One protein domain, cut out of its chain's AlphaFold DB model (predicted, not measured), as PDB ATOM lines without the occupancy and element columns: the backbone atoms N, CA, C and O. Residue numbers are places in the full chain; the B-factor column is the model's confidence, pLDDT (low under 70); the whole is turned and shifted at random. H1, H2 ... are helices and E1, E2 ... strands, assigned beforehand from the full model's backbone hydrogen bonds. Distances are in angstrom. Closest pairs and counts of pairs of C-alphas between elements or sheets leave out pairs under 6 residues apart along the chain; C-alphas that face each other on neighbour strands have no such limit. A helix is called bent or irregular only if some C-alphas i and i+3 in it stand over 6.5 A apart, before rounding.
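This is residues 93 to 210 of the 213 residues of the protein "Type II toxin-antitoxin system death-on-curing family toxin" of Rhodospirillaceae bacterium (UniProt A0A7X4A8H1). Two helices, H3 and H4, lie side by side as a hairpin in the core, and the other four helices pack round them: H2 runs along H3, H1 crosses H4, H6 crosses H3, and part of H5 crosses part of each core helix. A tiny sheet of two strands, E1 and E2, sits at one end, near the first residues of H3 and the last of H4. The printed part has 118 residues, with H1, H2, H3, H4, E1, H5, H6 and E2 in that order; it is mostly helix, and the sheet, order E1 - E2, is antiparallel. The whole is compact, with a radius of gyration of the C-alphas of 13.0 A, and rounded, spanning 34 by 31 by 27 A.

Start at H1, residues 95 to 107, which touches H4, residues 156 to 170, at a steep tilt of 55 degrees; the closest C-alphas are those of Gly 101 and Thr 159, 4.8 A apart. Next comes H2, residues 117 to 128, irregular, but only just: C-alphas 124 and 127 are 6.8 A apart. It forms a helical hairpin with H3, residues 135 to 149, closest at the C-alphas of Ala 123 and Gly 145, 4.4 A. H3 is the hub, touching four helices, and forms a second hairpin with H4 at a shallow tilt of 20 degrees, closest at the C-alphas of Val 143 and Ala 160, 5.1 A. With residues 186 to 190 alone, H5, residues 179 to 191, touches H3; the closest C-alphas are those of Val 147 and Ala 190, 5.9 A. H5 also touches residues 157 to 161 of H4, closest at the C-alphas of Lys 157 and Ile 186, 6.5 A. H6, residues 196 to 206, touches H3 at a steep tilt of 43 degrees, closest at the C-alphas of Ala 140 and Ala 200, 5.1 A. H2 and H4 are apart. E1, residues 173 to 175, and E2, residues 207 to 209, are antiparallel neighbours, with N 174 and O 208 within hydrogen-bond range at 2.9 A. In H1, H3, H4 and H5 every O i to N i+4 pair is within hydrogen-bond range; in H2 6 of 8 are, in H6 6 of 7.

Find C-alpha 95 at (-33.081, -9.859, 23.922), where H1 begins its 18.6 A; H2 then spans 17.9 A. H3 spans 20.7 A from C-alpha 135 at (-38.851, -6.636, 6.057), and H4 20.8 A. E1 spans 7.0 A, H5 18.5 A, H6 15.6 A and E2 6.9 A, ending at C-alpha 209, (-48.074, -2.671, 4.922).

Look for the two farthest C-alphas at Leu 115 and Ala 210, 35.6 A apart. The printed part has no cut, no link is long, and no printed residue is under 70 in pLDDT.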
ATOM      1  N   VAL A  93     -35.933  -6.100  17.110       94.31
ATOM      2  CA  VAL A  93     -36.158  -7.140  18.118       94.31
ATOM      3  C   VAL A  93     -34.918  -7.265  18.999       94.31
ATOM      4  O   VAL A  93     -33.800  -7.430  18.498       94.31
ATOM      5  N   ALA A  94     -35.119  -7.175  20.307       93.81
ATOM      6  CA  ALA A  94     -34.072  -7.236  21.311       93.81
ATOM      7  C   ALA A  94     -34.153  -8.524  22.142       93.81
ATOM      8  O   ALA A  94     -35.114  -9.290  22.084       93.81
ATOM      9  N   TRP A  95     -33.131  -8.742  22.972       95.31
ATOM     10  CA  TRP A  95     -33.081  -9.859  23.922       95.31
ATOM     11  C   TRP A  95     -34.333  -9.947  24.806       95.31
ATOM     12  O   TRP A  95     -34.882 -11.027  25.003       95.31
ATOM     13  N   VAL A  96     -34.816  -8.800  25.294       96.06
ATOM     14  CA  VAL A  96     -36.022  -8.723  26.133       96.06
ATOM     15  C   VAL A  96     -37.260  -9.270  25.422       96.06
ATOM     16  O   VAL A  96     -38.090  -9.913  26.056       96.06
ATOM     17  N   ASP A  97     -37.370  -9.069  24.110       96.50
ATOM     18  CA  ASP A  97     -38.506  -9.552  23.333       96.50
ATOM     19  C   ASP A  97     -38.452 -11.067  23.166       96.50
ATOM     20  O   ASP A  97     -39.483 -11.728  23.260       96.50
ATOM     21  N   ALA A  98     -37.251 -11.625  22.979       95.19
ATOM     22  CA  ALA A  98     -37.056 -13.068  22.891       95.19
ATOM     23  C   ALA A  98     -37.417 -13.772  24.203       95.19
ATOM     24  O   ALA A  98     -38.088 -14.800  24.174       95.19
ATOM     25  N   ILE A  99     -37.037 -13.191  25.345       95.81
ATOM     26  CA  ILE A  99     -37.439 -13.707  26.659       95.81
ATOM     27  C   ILE A  99     -38.953 -13.611  26.838       95.81
ATOM     28  O   ILE A  99     -39.576 -14.607  27.178       95.81
ATOM     29  N   ARG A 100     -39.573 -12.473  26.504       96.19
ATOM     30  CA  ARG A 100     -41.039 -12.325  26.570       96.19
ATOM     31  C   ARG A 100     -41.772 -13.338  25.691       96.19
ATOM     32  O   ARG A 100     -42.763 -13.917  26.127       96.19
ATOM     33  N   GLY A 101     -41.281 -13.569  24.475       94.81
ATOM     34  CA  GLY A 101     -41.842 -14.568  23.568       94.81
ATOM     35  C   GLY A 101     -41.656 -15.999  24.068       94.81
ATOM     36  O   GLY A 101     -42.507 -16.853  23.829       94.81
ATOM     37  N   HIS A 102     -40.567 -16.282  24.781       95.75
ATOM     38  CA  HIS A 102     -40.376 -17.571  25.441       95.75
ATOM     39  C   HIS A 102     -41.284 -17.724  26.667       95.75
ATOM     40  O   HIS A 102     -41.919 -18.763  26.804       95.75
ATOM     41  N   ASP A 103     -41.448 -16.690  27.490       95.69
ATOM     42  CA  ASP A 103     -42.372 -16.711  28.630       95.69
ATOM     43  C   ASP A 103     -43.823 -16.952  28.185       95.69
ATOM     44  O   ASP A 103     -44.576 -17.657  28.857       95.69
ATOM     45  N   GLU A 104     -44.225 -16.397  27.037       94.50
ATOM     46  CA  GLU A 104     -45.521 -16.693  26.414       94.50
ATOM     47  C   GLU A 104     -45.604 -18.155  25.948       94.50
ATOM     48  O   GLU A 104     -46.587 -18.847  26.214       94.50
ATOM     49  N   ALA A 105     -44.544 -18.673  25.323       92.81
ATOM     50  CA  ALA A 105     -44.480 -20.079  24.929       92.81
ATOM     51  C   ALA A 105     -44.576 -21.027  26.139       92.81
ATOM     52  O   ALA A 105     -45.260 -22.049  26.062       92.81
ATOM     53  N   VAL A 106     -43.936 -20.679  27.259       94.81
ATOM     54  CA  VAL A 106     -43.995 -21.421  28.527       94.81
ATOM     55  C   VAL A 106     -45.401 -21.384  29.114       94.81
ATOM     56  O   VAL A 106     -45.909 -22.424  29.527       94.81
ATOM     57  N   ARG A 107     -46.081 -20.231  29.082       93.12
ATOM     58  CA  ARG A 107     -47.499 -20.135  29.475       93.12
ATOM     59  C   ARG A 107     -48.404 -21.019  28.616       93.12
ATOM     60  O   ARG A 107     -49.345 -21.606  29.139       93.12
ATOM     61  N   GLY A 108     -48.071 -21.197  27.339       88.69
ATOM     62  CA  GLY A 108     -48.715 -22.167  26.451       88.69
ATOM     63  C   GLY A 108     -48.299 -23.631  26.671       88.69
ATOM     64  O   GLY A 108     -48.661 -24.485  25.863       88.69
ATOM     65  N   GLY A 109     -47.492 -23.946  27.689       91.31
ATOM     66  CA  GLY A 109     -47.073 -25.310  28.030       91.31
ATOM     67  C   GLY A 109     -45.703 -25.739  27.496       91.31
ATOM     68  O   GLY A 109     -45.444 -26.937  27.429       91.31
ATOM     69  N   ALA A 110     -44.833 -24.816  27.067       91.31
ATOM     70  CA  ALA A 110     -43.424 -25.145  26.814       91.31
ATOM     71  C   ALA A 110     -42.657 -25.341  28.130       91.31
ATOM     72  O   ALA A 110     -42.940 -24.672  29.126       91.31
ATOM     73  N   ALA A 111     -41.642 -26.202  28.127       92.62
ATOM     74  CA  ALA A 111     -40.726 -26.290  29.261       92.62
ATOM     75  C   ALA A 111     -39.901 -24.989  29.400       92.62
ATOM     76  O   ALA A 111     -39.316 -24.533  28.412       92.62
ATOM     77  N   PRO A 112     -39.819 -24.390  30.603       93.19
ATOM     78  CA  PRO A 112     -39.003 -23.205  30.818       93.19
ATOM     79  C   PRO A 112     -37.515 -23.554  30.788       93.19
ATOM     80  O   PRO A 112     -37.089 -24.559  31.362       93.19
ATOM     81  N   GLY A 113     -36.706 -22.687  30.183       93.06
ATOM     82  CA  GLY A 113     -35.255 -22.747  30.330       93.06
ATOM     83  C   GLY A 113     -34.482 -22.258  29.114       93.06
ATOM     84  O   GLY A 113     -34.882 -22.436  27.964       93.06
ATOM     85  N   ILE A 114     -33.312 -21.685  29.389       94.75
ATOM     86  CA  ILE A 114     -32.349 -21.247  28.379       94.75
ATOM     87  C   ILE A 114     -31.225 -22.280  28.332       94.75
ATOM     88  O   ILE A 114     -30.578 -22.532  29.346       94.75
ATOM     89  N   LEU A 115     -30.992 -22.864  27.158       94.12
ATOM     90  CA  LEU A 115     -29.903 -23.812  26.933       94.12
ATOM     91  C   LEU A 115     -28.608 -23.076  26.584       94.12
ATOM     92  O   LEU A 115     -27.555 -23.347  27.156       94.12
ATOM     93  N   ASN A 116     -28.686 -22.136  25.639       94.19
ATOM     94  CA  ASN A 116     -27.531 -21.367  25.196       94.19
ATOM     95  C   ASN A 116     -27.924 -19.949  24.762       94.19
ATOM     96  O   ASN A 116     -28.446 -19.719  23.671       94.19
ATOM     97  N   GLU A 117     -27.586 -18.977  25.605       94.81
ATOM     98  CA  GLU A 117     -27.817 -17.553  25.357       94.81
ATOM     99  C   GLU A 117     -27.083 -17.021  24.116       94.81
ATOM    100  O   GLU A 117     -27.604 -16.157  23.407       94.81
ATOM    101  N   HIS A 118     -25.891 -17.540  23.809       94.25
ATOM    102  CA  HIS A 118     -25.093 -17.059  22.679       94.25
ATOM    103  C   HIS A 118     -25.746 -17.427  21.347       94.25
ATOM    104  O   HIS A 118     -25.766 -16.608  20.427       94.25
ATOM    105  N   ASN A 119     -26.349 -18.615  21.265       93.44
ATOM    106  CA  ASN A 119     -27.081 -19.058  20.080       93.44
ATOM    107  C   ASN A 119     -28.285 -18.150  19.798       93.44
ATOM    108  O   ASN A 119     -28.479 -17.716  18.663       93.44
ATOM    109  N   ILE A 120     -29.041 -17.795  20.840       95.12
ATOM    110  CA  ILE A 120     -30.192 -16.892  20.723       95.12
ATOM    111  C   ILE A 120     -29.729 -15.495  20.302       95.12
ATOM    112  O   ILE A 120     -30.278 -14.911  19.372       95.12
ATOM    113  N   ARG A 121     -28.697 -14.943  20.952       94.69
ATOM    114  CA  ARG A 121     -28.173 -13.609  20.609       94.69
ATOM    115  C   ARG A 121     -27.652 -13.543  19.176       94.69
ATOM    116  O   ARG A 121     -27.917 -12.563  18.486       94.69
ATOM    117  N   SER A 122     -26.962 -14.587  18.722       93.81
ATOM    118  CA  SER A 122     -26.509 -14.714  17.334       93.81
ATOM    119  C   SER A 122     -27.692 -14.729  16.359       93.81
ATOM    120  O   SER A 122     -27.713 -13.963  15.393       93.81
ATOM    121  N   ALA A 123     -28.731 -15.513  16.660       94.25
ATOM    122  CA  ALA A 123     -29.957 -15.558  15.868       94.25
ATOM    123  C   ALA A 123     -30.669 -14.196  15.797       94.25
ATOM    124  O   ALA A 123     -31.065 -13.771  14.713       94.25
ATOM    125  N   LEU A 124     -30.771 -13.475  16.918       94.62
ATOM    126  CA  LEU A 124     -31.373 -12.136  16.977       94.62
ATOM    127  C   LEU A 124     -30.557 -11.072  16.235       94.62
ATOM    128  O   LEU A 124     -31.126 -10.102  15.743       94.62
ATOM    129  N   ALA A 125     -29.235 -11.222  16.152       93.25
ATOM    130  CA  ALA A 125     -28.377 -10.283  15.434       93.25
ATOM    131  C   ALA A 125     -28.462 -10.455  13.908       93.25
ATOM    132  O   ALA A 125     -28.248  -9.490  13.169       93.25
ATOM    133  N   ARG A 126     -28.798 -11.663  13.433       92.12
ATOM    134  CA  ARG A 126     -28.779 -12.036  12.011       92.12
ATOM    135  C   ARG A 126     -29.611 -11.103  11.113       92.12
ATOM    136  O   ARG A 126     -29.063 -10.665  10.112       92.12
ATOM    137  N   PRO A 127     -30.846 -10.683  11.445       91.62
ATOM    138  CA  PRO A 127     -31.611  -9.747  10.609       91.62
ATOM    139  C   PRO A 127     -30.969  -8.357  10.428       91.62
ATOM    140  O   PRO A 127     -31.374  -7.606   9.542       91.62
ATOM    141  N   TYR A 128     -29.994  -7.977  11.263       88.69
ATOM    142  CA  TYR A 128     -29.464  -6.609  11.342       88.69
ATOM    143  C   TYR A 128     -27.996  -6.473  10.914       88.69
ATOM    144  O   TYR A 128     -27.427  -5.393  11.069       88.69
ATOM    145  N   HIS A 129     -27.376  -7.529  10.378       84.56
ATOM    146  CA  HIS A 129     -25.966  -7.526   9.944       84.56
ATOM    147  C   HIS A 129     -25.703  -6.740   8.642       84.56
ATOM    148  O   HIS A 129     -24.550  -6.586   8.252       84.56
ATOM    149  N   GLY A 130     -26.752  -6.227   7.989       80.44
ATOM    150  CA  GLY A 130     -26.667  -5.394   6.786       80.44
ATOM    151  C   GLY A 130     -26.951  -6.106   5.459       80.44
ATOM    152  O   GLY A 130     -27.176  -5.410   4.474       80.44
ATOM    153  N   TYR A 131     -27.016  -7.444   5.407       83.69
ATOM    154  CA  TYR A 131     -27.409  -8.163   4.178       83.69
ATOM    155  C   TYR A 131     -28.930  -8.262   3.980       83.69
ATOM    156  O   TYR A 131     -29.368  -8.529   2.868       83.69
ATOM    157  N   HIS A 132     -29.738  -8.038   5.024       87.31
ATOM    158  CA  HIS A 132     -31.204  -8.055   4.930       87.31
ATOM    159  C   HIS A 132     -31.742  -6.625   4.908       87.31
ATOM    160  O   HIS A 132     -31.722  -5.917   5.922       87.31
ATOM    161  N   THR A 133     -32.212  -6.188   3.743       86.12
ATOM    162  CA  THR A 133     -32.699  -4.815   3.548       86.12
ATOM    163  C   THR A 133     -34.200  -4.750   3.787       86.12
ATOM    164  O   THR A 133     -34.677  -3.878   4.525       86.12
ATOM    165  N   PHE A 134     -34.940  -5.697   3.215       89.06
ATOM    166  CA  PHE A 134     -36.398  -5.704   3.252       89.06
ATOM    167  C   PHE A 134     -36.950  -6.393   4.508       89.06
ATOM    168  O   PHE A 134     -36.235  -7.074   5.244       89.06
ATOM    169  N   ILE A 135     -38.220  -6.128   4.829       91.12
ATOM    170  CA  ILE A 135     -38.851  -6.636   6.057       91.12
ATOM    171  C   ILE A 135     -39.086  -8.151   5.996       91.12
ATOM    172  O   ILE A 135     -38.910  -8.830   7.002       91.12
ATOM    173  N   ASP A 136     -39.413  -8.671   4.819       93.06
ATOM    174  CA  ASP A 136     -39.584 -10.086   4.484       93.06
ATOM    175  C   ASP A 136     -38.281 -10.865   4.688       93.06
ATOM    176  O   ASP A 136     -38.270 -11.874   5.389       93.06
ATOM    177  N   GLU A 137     -37.154 -10.339   4.200       92.94
ATOM    178  CA  GLU A 137     -35.832 -10.933   4.438       92.94
ATOM    179  C   GLU A 137     -35.475 -10.951   5.931       92.94
ATOM    180  O   GLU A 137     -34.958 -11.940   6.450       92.94
ATOM    181  N   LYS A 138     -35.774  -9.860   6.652       94.44
ATOM    182  CA  LYS A 138     -35.536  -9.770   8.101       94.44
ATOM    183  C   LYS A 138     -36.403 -10.758   8.878       94.44
ATOM    184  O   LYS A 138     -35.906 -11.381   9.814       94.44
ATOM    185  N   ALA A 139     -37.668 -10.911   8.489       95.31
ATOM    186  CA  ALA A 139     -38.602 -11.868   9.069       95.31
ATOM    187  C   ALA A 139     -38.123 -13.310   8.855       95.31
ATOM    188  O   ALA A 139     -37.987 -14.059   9.825       95.31
ATOM    189  N   ALA A 140     -37.757 -13.666   7.622       95.62
ATOM    190  CA  ALA A 140     -37.221 -14.984   7.293       95.62
ATOM    191  C   ALA A 140     -35.930 -15.290   8.067       95.62
ATOM    192  O   ALA A 140     -35.792 -16.359   8.665       95.62
ATOM    193  N   ALA A 141     -34.997 -14.334   8.122       95.19
ATOM    194  CA  ALA A 141     -33.731 -14.495   8.835       95.19
ATOM    195  C   ALA A 141     -33.928 -14.690  10.343       95.19
ATOM    196  O   ALA A 141     -33.204 -15.481  10.955       95.19
ATOM    197  N   LEU A 142     -34.907 -13.989  10.925       95.38
ATOM    198  CA  LEU A 142     -35.255 -14.080  12.340       95.38
ATOM    199  C   LEU A 142     -35.860 -15.445  12.676       95.38
ATOM    200  O   LEU A 142     -35.377 -16.110  13.593       95.38
ATOM    201  N   VAL A 143     -36.866 -15.882  11.914       95.56
ATOM    202  CA  VAL A 143     -37.539 -17.175  12.125       95.56
ATOM    203  C   VAL A 143     -36.550 -18.319  11.960       95.56
ATOM    204  O   VAL A 143     -36.357 -19.100  12.892       95.56
ATOM    205  N   HIS A 144     -35.853 -18.373  10.826       95.31
ATOM    206  CA  HIS A 144     -34.859 -19.411  10.572       95.31
ATOM    207  C   HIS A 144     -33.745 -19.385  11.627       95.31
ATOM    208  O   HIS A 144     -33.279 -20.429  12.071       95.31
ATOM    209  N   GLY A 145     -33.291 -18.200  12.045       94.00
ATOM    210  CA  GLY A 145     -32.264 -18.067  13.076       94.00
ATOM    211  C   GLY A 145     -32.696 -18.689  14.402       94.00
ATOM    212  O   GLY A 145     -31.975 -19.515  14.953       94.00
ATOM    213  N   ILE A 146     -33.870 -18.313  14.910       94.81
ATOM    214  CA  ILE A 146     -34.353 -18.769  16.219       94.81
ATOM    215  C   ILE A 146     -34.667 -20.263  16.196       94.81
ATOM    216  O   ILE A 146     -34.232 -20.981  17.099       94.81
ATOM    217  N   VAL A 147     -35.340 -20.743  15.150       94.31
ATOM    218  CA  VAL A 147     -35.704 -22.157  15.007       94.31
ATOM    219  C   VAL A 147     -34.463 -23.053  14.961       94.31
ATOM    220  O   VAL A 147     -34.410 -24.036  15.697       94.31
ATOM    221  N   SER A 148     -33.434 -22.688  14.187       90.81
ATOM    222  CA  SER A 148     -32.201 -23.485  14.072       90.81
ATOM    223  C   SER A 148     -31.231 -23.317  15.249       90.81
ATOM    224  O   SER A 148     -30.314 -24.118  15.408       90.81
ATOM    225  N   SER A 149     -31.379 -22.268  16.066       88.00
ATOM    226  CA  SER A 149     -30.427 -21.960  17.145       88.00
ATOM    227  C   SER A 149     -30.453 -22.955  18.309       88.00
ATOM    228  O   SER A 149     -29.468 -23.045  19.049       88.00
ATOM    229  N   HIS A 150     -31.581 -23.656  18.500       84.12
ATOM    230  CA  HIS A 150     -31.867 -24.492  19.675       84.12
ATOM    231  C   HIS A 150     -31.459 -23.821  20.998       84.12
ATOM    232  O   HIS A 150     -30.862 -24.433  21.881       84.12
ATOM    233  N   GLY A 151     -31.724 -22.519  21.110       90.94
ATOM    234  CA  GLY A 151     -31.276 -21.709  22.236       90.94
ATOM    235  C   GLY A 151     -32.074 -21.925  23.522       90.94
ATOM    236  O   GLY A 151     -31.516 -21.787  24.613       90.94
ATOM    237  N   PHE A 152     -33.352 -22.284  23.402       94.25
ATOM    238  CA  PHE A 152     -34.235 -22.614  24.522       94.25
ATOM    239  C   PHE A 152     -34.400 -24.125  24.676       94.25
ATOM    240  O   PHE A 152     -34.292 -24.868  23.695       94.25
ATOM    241  N   VAL A 153     -34.709 -24.557  25.902       93.12
ATOM    242  CA  VAL A 153     -35.007 -25.963  26.231       93.12
ATOM    243  C   VAL A 153     -36.200 -26.464  25.419       93.12
ATOM    244  O   VAL A 153     -36.145 -27.546  24.841       93.12
ATOM    245  N   ASP A 154     -37.254 -25.656  25.329       92.19
ATOM    246  CA  ASP A 154     -38.435 -25.912  24.511       92.19
ATOM    247  C   ASP A 154     -39.043 -24.579  24.033       92.19
ATOM    248  O   ASP A 154     -38.641 -23.496  24.452       92.19
ATOM    249  N   GLY A 155     -39.995 -24.626  23.105       91.88
ATOM    250  CA  GLY A 155     -40.748 -23.456  22.667       91.88
ATOM    251  C   GLY A 155     -40.078 -22.627  21.573       91.88
ATOM    252  O   GLY A 155     -40.675 -21.643  21.157       91.88
ATOM    253  N   ASN A 156     -38.924 -23.038  21.027       94.19
ATOM    254  CA  ASN A 156     -38.202 -22.300  19.972       94.19
ATOM    255  C   ASN A 156     -39.113 -21.883  18.794       94.19
ATOM    256  O   ASN A 156     -39.065 -20.741  18.345       94.19
ATOM    257  N   LYS A 157     -39.999 -22.781  18.344       93.62
ATOM    258  CA  LYS A 157     -40.977 -22.515  17.271       93.62
ATOM    259  C   LYS A 157     -42.000 -21.436  17.653       93.62
ATOM    260  O   LYS A 157     -42.248 -20.516  16.883       93.62
ATOM    261  N   ARG A 158     -42.554 -21.521  18.867       94.12
ATOM    262  CA  ARG A 158     -43.534 -20.554  19.392       94.12
ATOM    263  C   ARG A 158     -42.898 -19.188  19.631       94.12
ATOM    264  O   ARG A 158     -43.476 -18.166  19.280       94.12
ATOM    265  N   THR A 159     -41.675 -19.168  20.150       95.38
ATOM    266  CA  THR A 159     -40.896 -17.940  20.307       95.38
ATOM    267  C   THR A 159     -40.571 -17.312  18.951       95.38
ATOM    268  O   THR A 159     -40.692 -16.100  18.812       95.38
ATOM    269  N   ALA A 160     -40.226 -18.103  17.929       95.25
ATOM    270  CA  ALA A 160     -40.011 -17.589  16.575       95.25
ATOM    271  C   ALA A 160     -41.277 -16.937  15.991       95.25
ATOM    272  O   ALA A 160     -41.186 -15.833  15.453       95.25
ATOM    273  N   LEU A 161     -42.445 -17.575  16.160       94.88
ATOM    274  CA  LEU A 161     -43.744 -17.030  15.744       94.88
ATOM    275  C   LEU A 161     -44.028 -15.680  16.422       94.88
ATOM    276  O   LEU A 161     -44.291 -14.684  15.752       94.88
ATOM    277  N   TYR A 162     -43.873 -15.623  17.745       95.38
ATOM    278  CA  TYR A 162     -44.063 -14.392  18.511       95.38
ATOM    279  C   TYR A 162     -43.130 -13.265  18.038       95.38
ATOM    280  O   TYR A 162     -43.542 -12.116  17.873       95.38
ATOM    281  N   LEU A 163     -41.851 -13.578  17.809       95.88
ATOM    282  CA  LEU A 163     -40.854 -12.580  17.424       95.88
ATOM    283  C   LEU A 163     -41.087 -12.031  16.014       95.88
ATOM    284  O   LEU A 163     -40.886 -10.832  15.800       95.88
ATOM    285  N   VAL A 164     -41.503 -12.868  15.060       95.25
ATOM    286  CA  VAL A 164     -41.795 -12.401  13.697       95.25
ATOM    287  C   VAL A 164     -43.052 -11.542  13.659       95.25
ATOM    288  O   VAL A 164     -43.053 -10.485  13.029       95.25
ATOM    289  N   GLU A 165     -44.084 -11.919  14.408       94.06
ATOM    290  CA  GLU A 165     -45.298 -11.120  14.550       94.06
ATOM    291  C   GLU A 165     -44.992  -9.753  15.177       94.06
ATOM    292  O   GLU A 165     -45.417  -8.715  14.661       94.06
ATOM    293  N   LEU A 166     -44.185  -9.732  16.243       95.19
ATOM    294  CA  LEU A 166     -43.738  -8.500  16.888       95.19
ATOM    295  C   LEU A 166     -42.952  -7.608  15.920       95.19
ATOM    296  O   LEU A 166     -43.225  -6.407  15.844       95.19
ATOM    297  N   LEU A 167     -41.998  -8.183  15.176       94.75
ATOM    298  CA  LEU A 167     -41.204  -7.471  14.175       94.75
ATOM    299  C   LEU A 167     -42.107  -6.804  13.134       94.75
ATOM    300  O   LEU A 167     -41.954  -5.607  12.881       94.75
ATOM    301  N   LEU A 168     -43.045  -7.551  12.547       93.94
ATOM    302  CA  LEU A 168     -43.942  -7.049  11.505       93.94
ATOM    303  C   LEU A 168     -44.858  -5.953  12.051       93.94
ATOM    304  O   LEU A 168     -44.833  -4.830  11.543       93.94
ATOM    305  N   ARG A 169     -45.581  -6.232  13.142       93.19
ATOM    306  CA  ARG A 169     -46.554  -5.296  13.728       93.19
ATOM    307  C   ARG A 169     -45.905  -3.985  14.155       93.19
ATOM    308  O   ARG A 169     -46.402  -2.912  13.824       93.19
ATOM    309  N   ARG A 170     -44.761  -4.045  14.847       93.19
ATOM    310  CA  ARG A 170     -44.032  -2.842  15.291       93.19
ATOM    311  C   ARG A 170     -43.395  -2.071  14.138       93.19
ATOM    312  O   ARG A 170     -43.152  -0.878  14.282       93.19
ATOM    313  N   SER A 171     -43.146  -2.732  13.010       92.25
ATOM    314  CA  SER A 171     -42.638  -2.098  11.789       92.25
ATOM    315  C   SER A 171     -43.751  -1.535  10.893       92.25
ATOM    316  O   SER A 171     -43.444  -0.972   9.842       92.25
ATOM    317  N   GLY A 172     -45.029  -1.670  11.272       91.56
ATOM    318  CA  GLY A 172     -46.170  -1.217  10.468       91.56
ATOM    319  C   GLY A 172     -46.518  -2.156   9.309       91.56
ATOM    320  O   GLY A 172     -47.026  -1.713   8.279       91.56
ATOM    321  N   TYR A 173     -46.220  -3.443   9.456       93.19
ATOM    322  CA  TYR A 173     -46.568  -4.493   8.507       93.19
ATOM    323  C   TYR A 173     -47.488  -5.518   9.163       93.19
ATOM    324  O   TYR A 173     -47.533  -5.661  10.387       93.19
ATOM    325  N   ARG A 174     -48.210  -6.258   8.331       92.06
ATOM    326  CA  ARG A 174     -48.995  -7.420   8.735       92.06
ATOM    327  C   ARG A 174     -48.779  -8.552   7.745       92.06
ATOM    328  O   ARG A 174     -48.450  -8.311   6.584       92.06
ATOM    329  N   LEU A 175     -48.984  -9.766   8.221       92.56
ATOM    330  CA  LEU A 175     -49.034 -10.941   7.373       92.56
ATOM    331  C   LEU A 175     -50.487 -11.163   6.928       92.56
ATOM    332  O   LEU A 175     -51.398 -11.050   7.746       92.56
ATOM    333  N   VAL A 176     -50.703 -11.420   5.641       92.38
ATOM    334  CA  VAL A 176     -52.011 -11.783   5.074       92.38
ATOM    335  C   VAL A 176     -52.050 -13.295   4.915       92.38
ATOM    336  O   VAL A 176     -51.891 -13.812   3.815       92.38
ATOM    337  N   GLU A 177     -52.170 -13.996   6.035       91.31
ATOM    338  CA  GLU A 177     -52.256 -15.454   6.074       91.31
ATOM    339  C   GLU A 177     -52.932 -15.898   7.375       91.31
ATOM    340  O   GLU A 177     -52.948 -15.136   8.345       91.31
ATOM    341  N   ASP A 178     -53.502 -17.101   7.386       90.12
ATOM    342  CA  ASP A 178     -54.094 -17.689   8.591       90.12
ATOM    343  C   ASP A 178     -53.022 -18.092   9.617       90.12
ATOM    344  O   ASP A 178     -51.977 -18.635   9.251       90.12
ATOM    345  N   ASP A 179     -53.296 -17.870  10.907       87.94
ATOM    346  CA  ASP A 179     -52.366 -18.164  12.006       87.94
ATOM    347  C   ASP A 179     -51.894 -19.632  12.004       87.94
ATOM    348  O   ASP A 179     -50.730 -19.911  12.317       87.94
ATOM    349  N   VAL A 180     -52.758 -20.575  11.604       89.94
ATOM    350  CA  VAL A 180     -52.420 -22.002  11.480       89.94
ATOM    351  C   VAL A 180     -51.410 -22.214  10.357       89.94
ATOM    352  O   VAL A 180     -50.394 -22.873  10.565       89.94
ATOM    353  N   ALA A 181     -51.620 -21.589   9.198       90.69
ATOM    354  CA  ALA A 181     -50.703 -21.702   8.067       90.69
ATOM    355  C   ALA A 181     -49.323 -21.085   8.374       90.69
ATOM    356  O   ALA A 181     -48.291 -21.611   7.937       90.69
ATOM    357  N   VAL A 182     -49.263 -20.013   9.177       91.75
ATOM    358  CA  VAL A 182     -47.982 -19.469   9.667       91.75
ATOM    359  C   VAL A 182     -47.276 -20.474  10.574       91.75
ATOM    360  O   VAL A 182     -46.074 -20.711  10.424       91.75
ATOM    361  N   ALA A 183     -48.008 -21.071  11.513       91.44
ATOM    362  CA  ALA A 183     -47.458 -22.058  12.434       91.44
ATOM    363  C   ALA A 183     -46.926 -23.292  11.688       91.44
ATOM    364  O   ALA A 183     -45.798 -23.714  11.953       91.44
ATOM    365  N   ASP A 184     -47.678 -23.809  10.718       93.56
ATOM    366  CA  ASP A 184     -47.279 -24.941   9.877       93.56
ATOM    367  C   ASP A 184     -46.011 -24.632   9.078       93.56
ATOM    368  O   ASP A 184     -45.089 -25.445   9.025       93.56
ATOM    369  N   THR A 185     -45.902 -23.414   8.544       93.50
ATOM    370  CA  THR A 185     -44.694 -22.957   7.841       93.50
ATOM    371  C   THR A 185     -43.473 -22.969   8.767       93.50
ATOM    372  O   THR A 185     -42.409 -23.469   8.403       93.50
ATOM    373  N   ILE A 186     -43.609 -22.483  10.003       93.06
ATOM    374  CA  ILE A 186     -42.519 -22.509  10.995       93.06
ATOM    375  C   ILE A 186     -42.155 -23.946  11.385       93.06
ATOM    376  O   ILE A 186     -40.981 -24.250  11.617       93.06
ATOM    377  N   VAL A 187     -43.139 -24.843  11.458       93.50
ATOM    378  CA  VAL A 187     -42.902 -26.271  11.696       93.50
ATOM    379  C   VAL A 187     -42.136 -26.895  10.528       93.50
ATOM    380  O   VAL A 187     -41.167 -27.606  10.791       93.50
ATOM    381  N   ALA A 188     -42.484 -26.579   9.279       93.62
ATOM    382  CA  ALA A 188     -41.773 -27.051   8.088       93.62
ATOM    383  C   ALA A 188     -40.308 -26.578   8.065       93.62
ATOM    384  O   ALA A 188     -39.400 -27.363   7.797       93.62
ATOM    385  N   VAL A 189     -40.045 -25.324   8.448       94.38
ATOM    386  CA  VAL A 189     -38.672 -24.804   8.610       94.38
ATOM    387  C   VAL A 189     -37.917 -25.560   9.707       94.38
ATOM    388  O   VAL A 189     -36.737 -25.867   9.552       94.38
ATOM    389  N   ALA A 190     -38.581 -25.894  10.817       92.00
ATOM    390  CA  ALA A 190     -37.971 -26.669  11.899       92.00
ATOM    391  C   ALA A 190     -37.685 -28.128  11.509       92.00
ATOM    392  O   ALA A 190     -36.746 -28.720  12.039       92.00
ATOM    393  N   ALA A 191     -38.494 -28.696  10.614       92.56
ATOM    394  CA  ALA A 191     -38.286 -30.022  10.041       92.56
ATOM    395  C   ALA A 191     -37.180 -30.035   8.969       92.56
ATOM    396  O   ALA A 191     -36.596 -31.083   8.710       92.56
ATOM    397  N   GLY A 192     -36.854 -28.872   8.395       91.88
ATOM    398  CA  GLY A 192     -35.914 -28.743   7.281       91.88
ATOM    399  C   GLY A 192     -36.557 -28.949   5.906       91.88
ATOM    400  O   GLY A 192     -35.838 -28.999   4.914       91.88
ATOM    401  N   ASP A 193     -37.889 -29.034   5.842       92.94
ATOM    402  CA  ASP A 193     -38.652 -29.174   4.595       92.94
ATOM    403  C   ASP A 193     -38.715 -27.859   3.804       92.94
ATOM    404  O   ASP A 193     -38.944 -27.857   2.595       92.94
ATOM    405  N   MET A 194     -38.512 -26.730   4.490       92.62
ATOM    406  CA  MET A 194     -38.470 -25.399   3.894       92.62
ATOM    407  C   MET A 194     -37.143 -24.719   4.220       92.62
ATOM    408  O   MET A 194     -36.798 -24.523   5.388       92.62
ATOM    409  N   ASP A 195     -36.411 -24.342   3.176       92.75
ATOM    410  CA  ASP A 195     -35.155 -23.619   3.310       92.75
ATOM    411  C   ASP A 195     -35.369 -22.109   3.515       92.75
ATOM    412  O   ASP A 195     -36.483 -21.578   3.532       92.75
ATOM    413  N   TYR A 196     -34.262 -21.396   3.715       91.50
ATOM    414  CA  TYR A 196     -34.287 -19.953   3.920       91.50
ATOM    415  C   TYR A 196     -34.839 -19.181   2.709       91.50
ATOM    416  O   TYR A 196     -35.529 -18.178   2.898       91.50
ATOM    417  N   GLU A 197     -34.526 -19.607   1.483       92.44
ATOM    418  CA  GLU A 197     -34.926 -18.893   0.265       92.44
ATOM    419  C   GLU A 197     -36.432 -19.028   0.025       92.44
ATOM    420  O   GLU A 197     -37.112 -18.023  -0.203       92.44
ATOM    421  N   ALA A 198     -36.971 -20.237   0.184       94.00
ATOM    422  CA  ALA A 198     -38.400 -20.512   0.147       94.00
ATOM    423  C   ALA A 198     -39.147 -19.741   1.243       94.00
ATOM    424  O   ALA A 198     -40.185 -19.137   0.971       94.00
ATOM    425  N   LEU A 199     -38.596 -19.684   2.459       94.25
ATOM    426  CA  LEU A 199     -39.184 -18.913   3.554       94.25
ATOM    427  C   LEU A 199     -39.210 -17.406   3.250       94.25
ATOM    428  O   LEU A 199     -40.211 -16.737   3.506       94.25
ATOM    429  N   ALA A 200     -38.128 -16.856   2.695       94.31
ATOM    430  CA  ALA A 200     -38.068 -15.448   2.306       94.31
ATOM    431  C   ALA A 200     -39.095 -15.118   1.214       94.31
ATOM    432  O   ALA A 200     -39.814 -14.123   1.330       94.31
ATOM    433  N   GLN A 201     -39.223 -15.979   0.203       94.69
ATOM    434  CA  GLN A 201     -40.240 -15.842  -0.837       94.69
ATOM    435  C   GLN A 201     -41.660 -15.912  -0.252       94.69
ATOM    436  O   GLN A 201     -42.507 -15.083  -0.587       94.69
ATOM    437  N   TRP A 202     -41.905 -16.834   0.680       95.12
ATOM    438  CA  TRP A 202     -43.197 -16.977   1.349       95.12
ATOM    439  C   TRP A 202     -43.608 -15.705   2.100       95.12
ATOM    440  O   TRP A 202     -44.747 -15.248   1.964       95.12
ATOM    441  N   PHE A 203     -42.675 -15.085   2.836       94.94
ATOM    442  CA  PHE A 203     -42.917 -13.798   3.498       94.94
ATOM    443  C   PHE A 203     -43.143 -12.672   2.491       94.94
ATOM    444  O   PHE A 203     -44.031 -11.846   2.692       94.94
ATOM    445  N   ARG A 204     -42.384 -12.632   1.397       94.19
ATOM    446  CA  ARG A 204     -42.500 -11.586   0.375       94.19
ATOM    447  C   ARG A 204     -43.892 -11.517  -0.252       94.19
ATOM    448  O   ARG A 204     -44.368 -10.428  -0.559       94.19
ATOM    449  N   GLU A 205     -44.542 -12.660  -0.432       94.19
ATOM    450  CA  GLU A 205     -45.886 -12.753  -1.016       94.19
ATOM    451  C   GLU A 205     -47.000 -12.324  -0.052       94.19
ATOM    452  O   GLU A 205     -48.064 -11.896  -0.493       94.19
ATOM    453  N   ARG A 206     -46.764 -12.440   1.261       94.38
ATOM    454  CA  ARG A 206     -47.804 -12.317   2.301       94.38
ATOM    455  C   ARG A 206     -47.649 -11.095   3.189       94.38
ATOM    456  O   ARG A 206     -48.606 -10.695   3.853       94.38
ATOM    457  N   VAL A 207     -46.462 -10.500   3.247       93.94
ATOM    458  CA  VAL A 207     -46.213  -9.306   4.054       93.94
ATOM    459  C   VAL A 207     -46.715  -8.076   3.308       93.94
ATOM    460  O   VAL A 207     -46.180  -7.679   2.275       93.94
ATOM    461  N   VAL A 208     -47.717  -7.417   3.883       92.00
ATOM    462  CA  VAL A 208     -48.260  -6.151   3.380       92.00
ATOM    463  C   VAL A 208     -48.091  -5.058   4.424       92.00
ATOM    464  O   VAL A 208     -48.015  -5.320   5.627       92.00
ATOM    465  N   ARG A 209     -48.038  -3.797   3.983       89.94
ATOM    466  CA  ARG A 209     -48.074  -2.671   4.922       89.94
ATOM    467  C   ARG A 209     -49.438  -2.648   5.606       89.94
ATOM    468  O   ARG A 209     -50.465  -2.760   4.942       89.94
ATOM    469  N   ALA A 210     -49.441  -2.521   6.927       85.31
ATOM    470  CA  ALA A 210     -50.658  -2.227   7.659       85.31
ATOM    471  C   ALA A 210     -50.991  -0.759   7.368       85.31
ATOM    472  O   ALA A 210     -50.270   0.139   7.801       85.31
TER     473      ALA A 210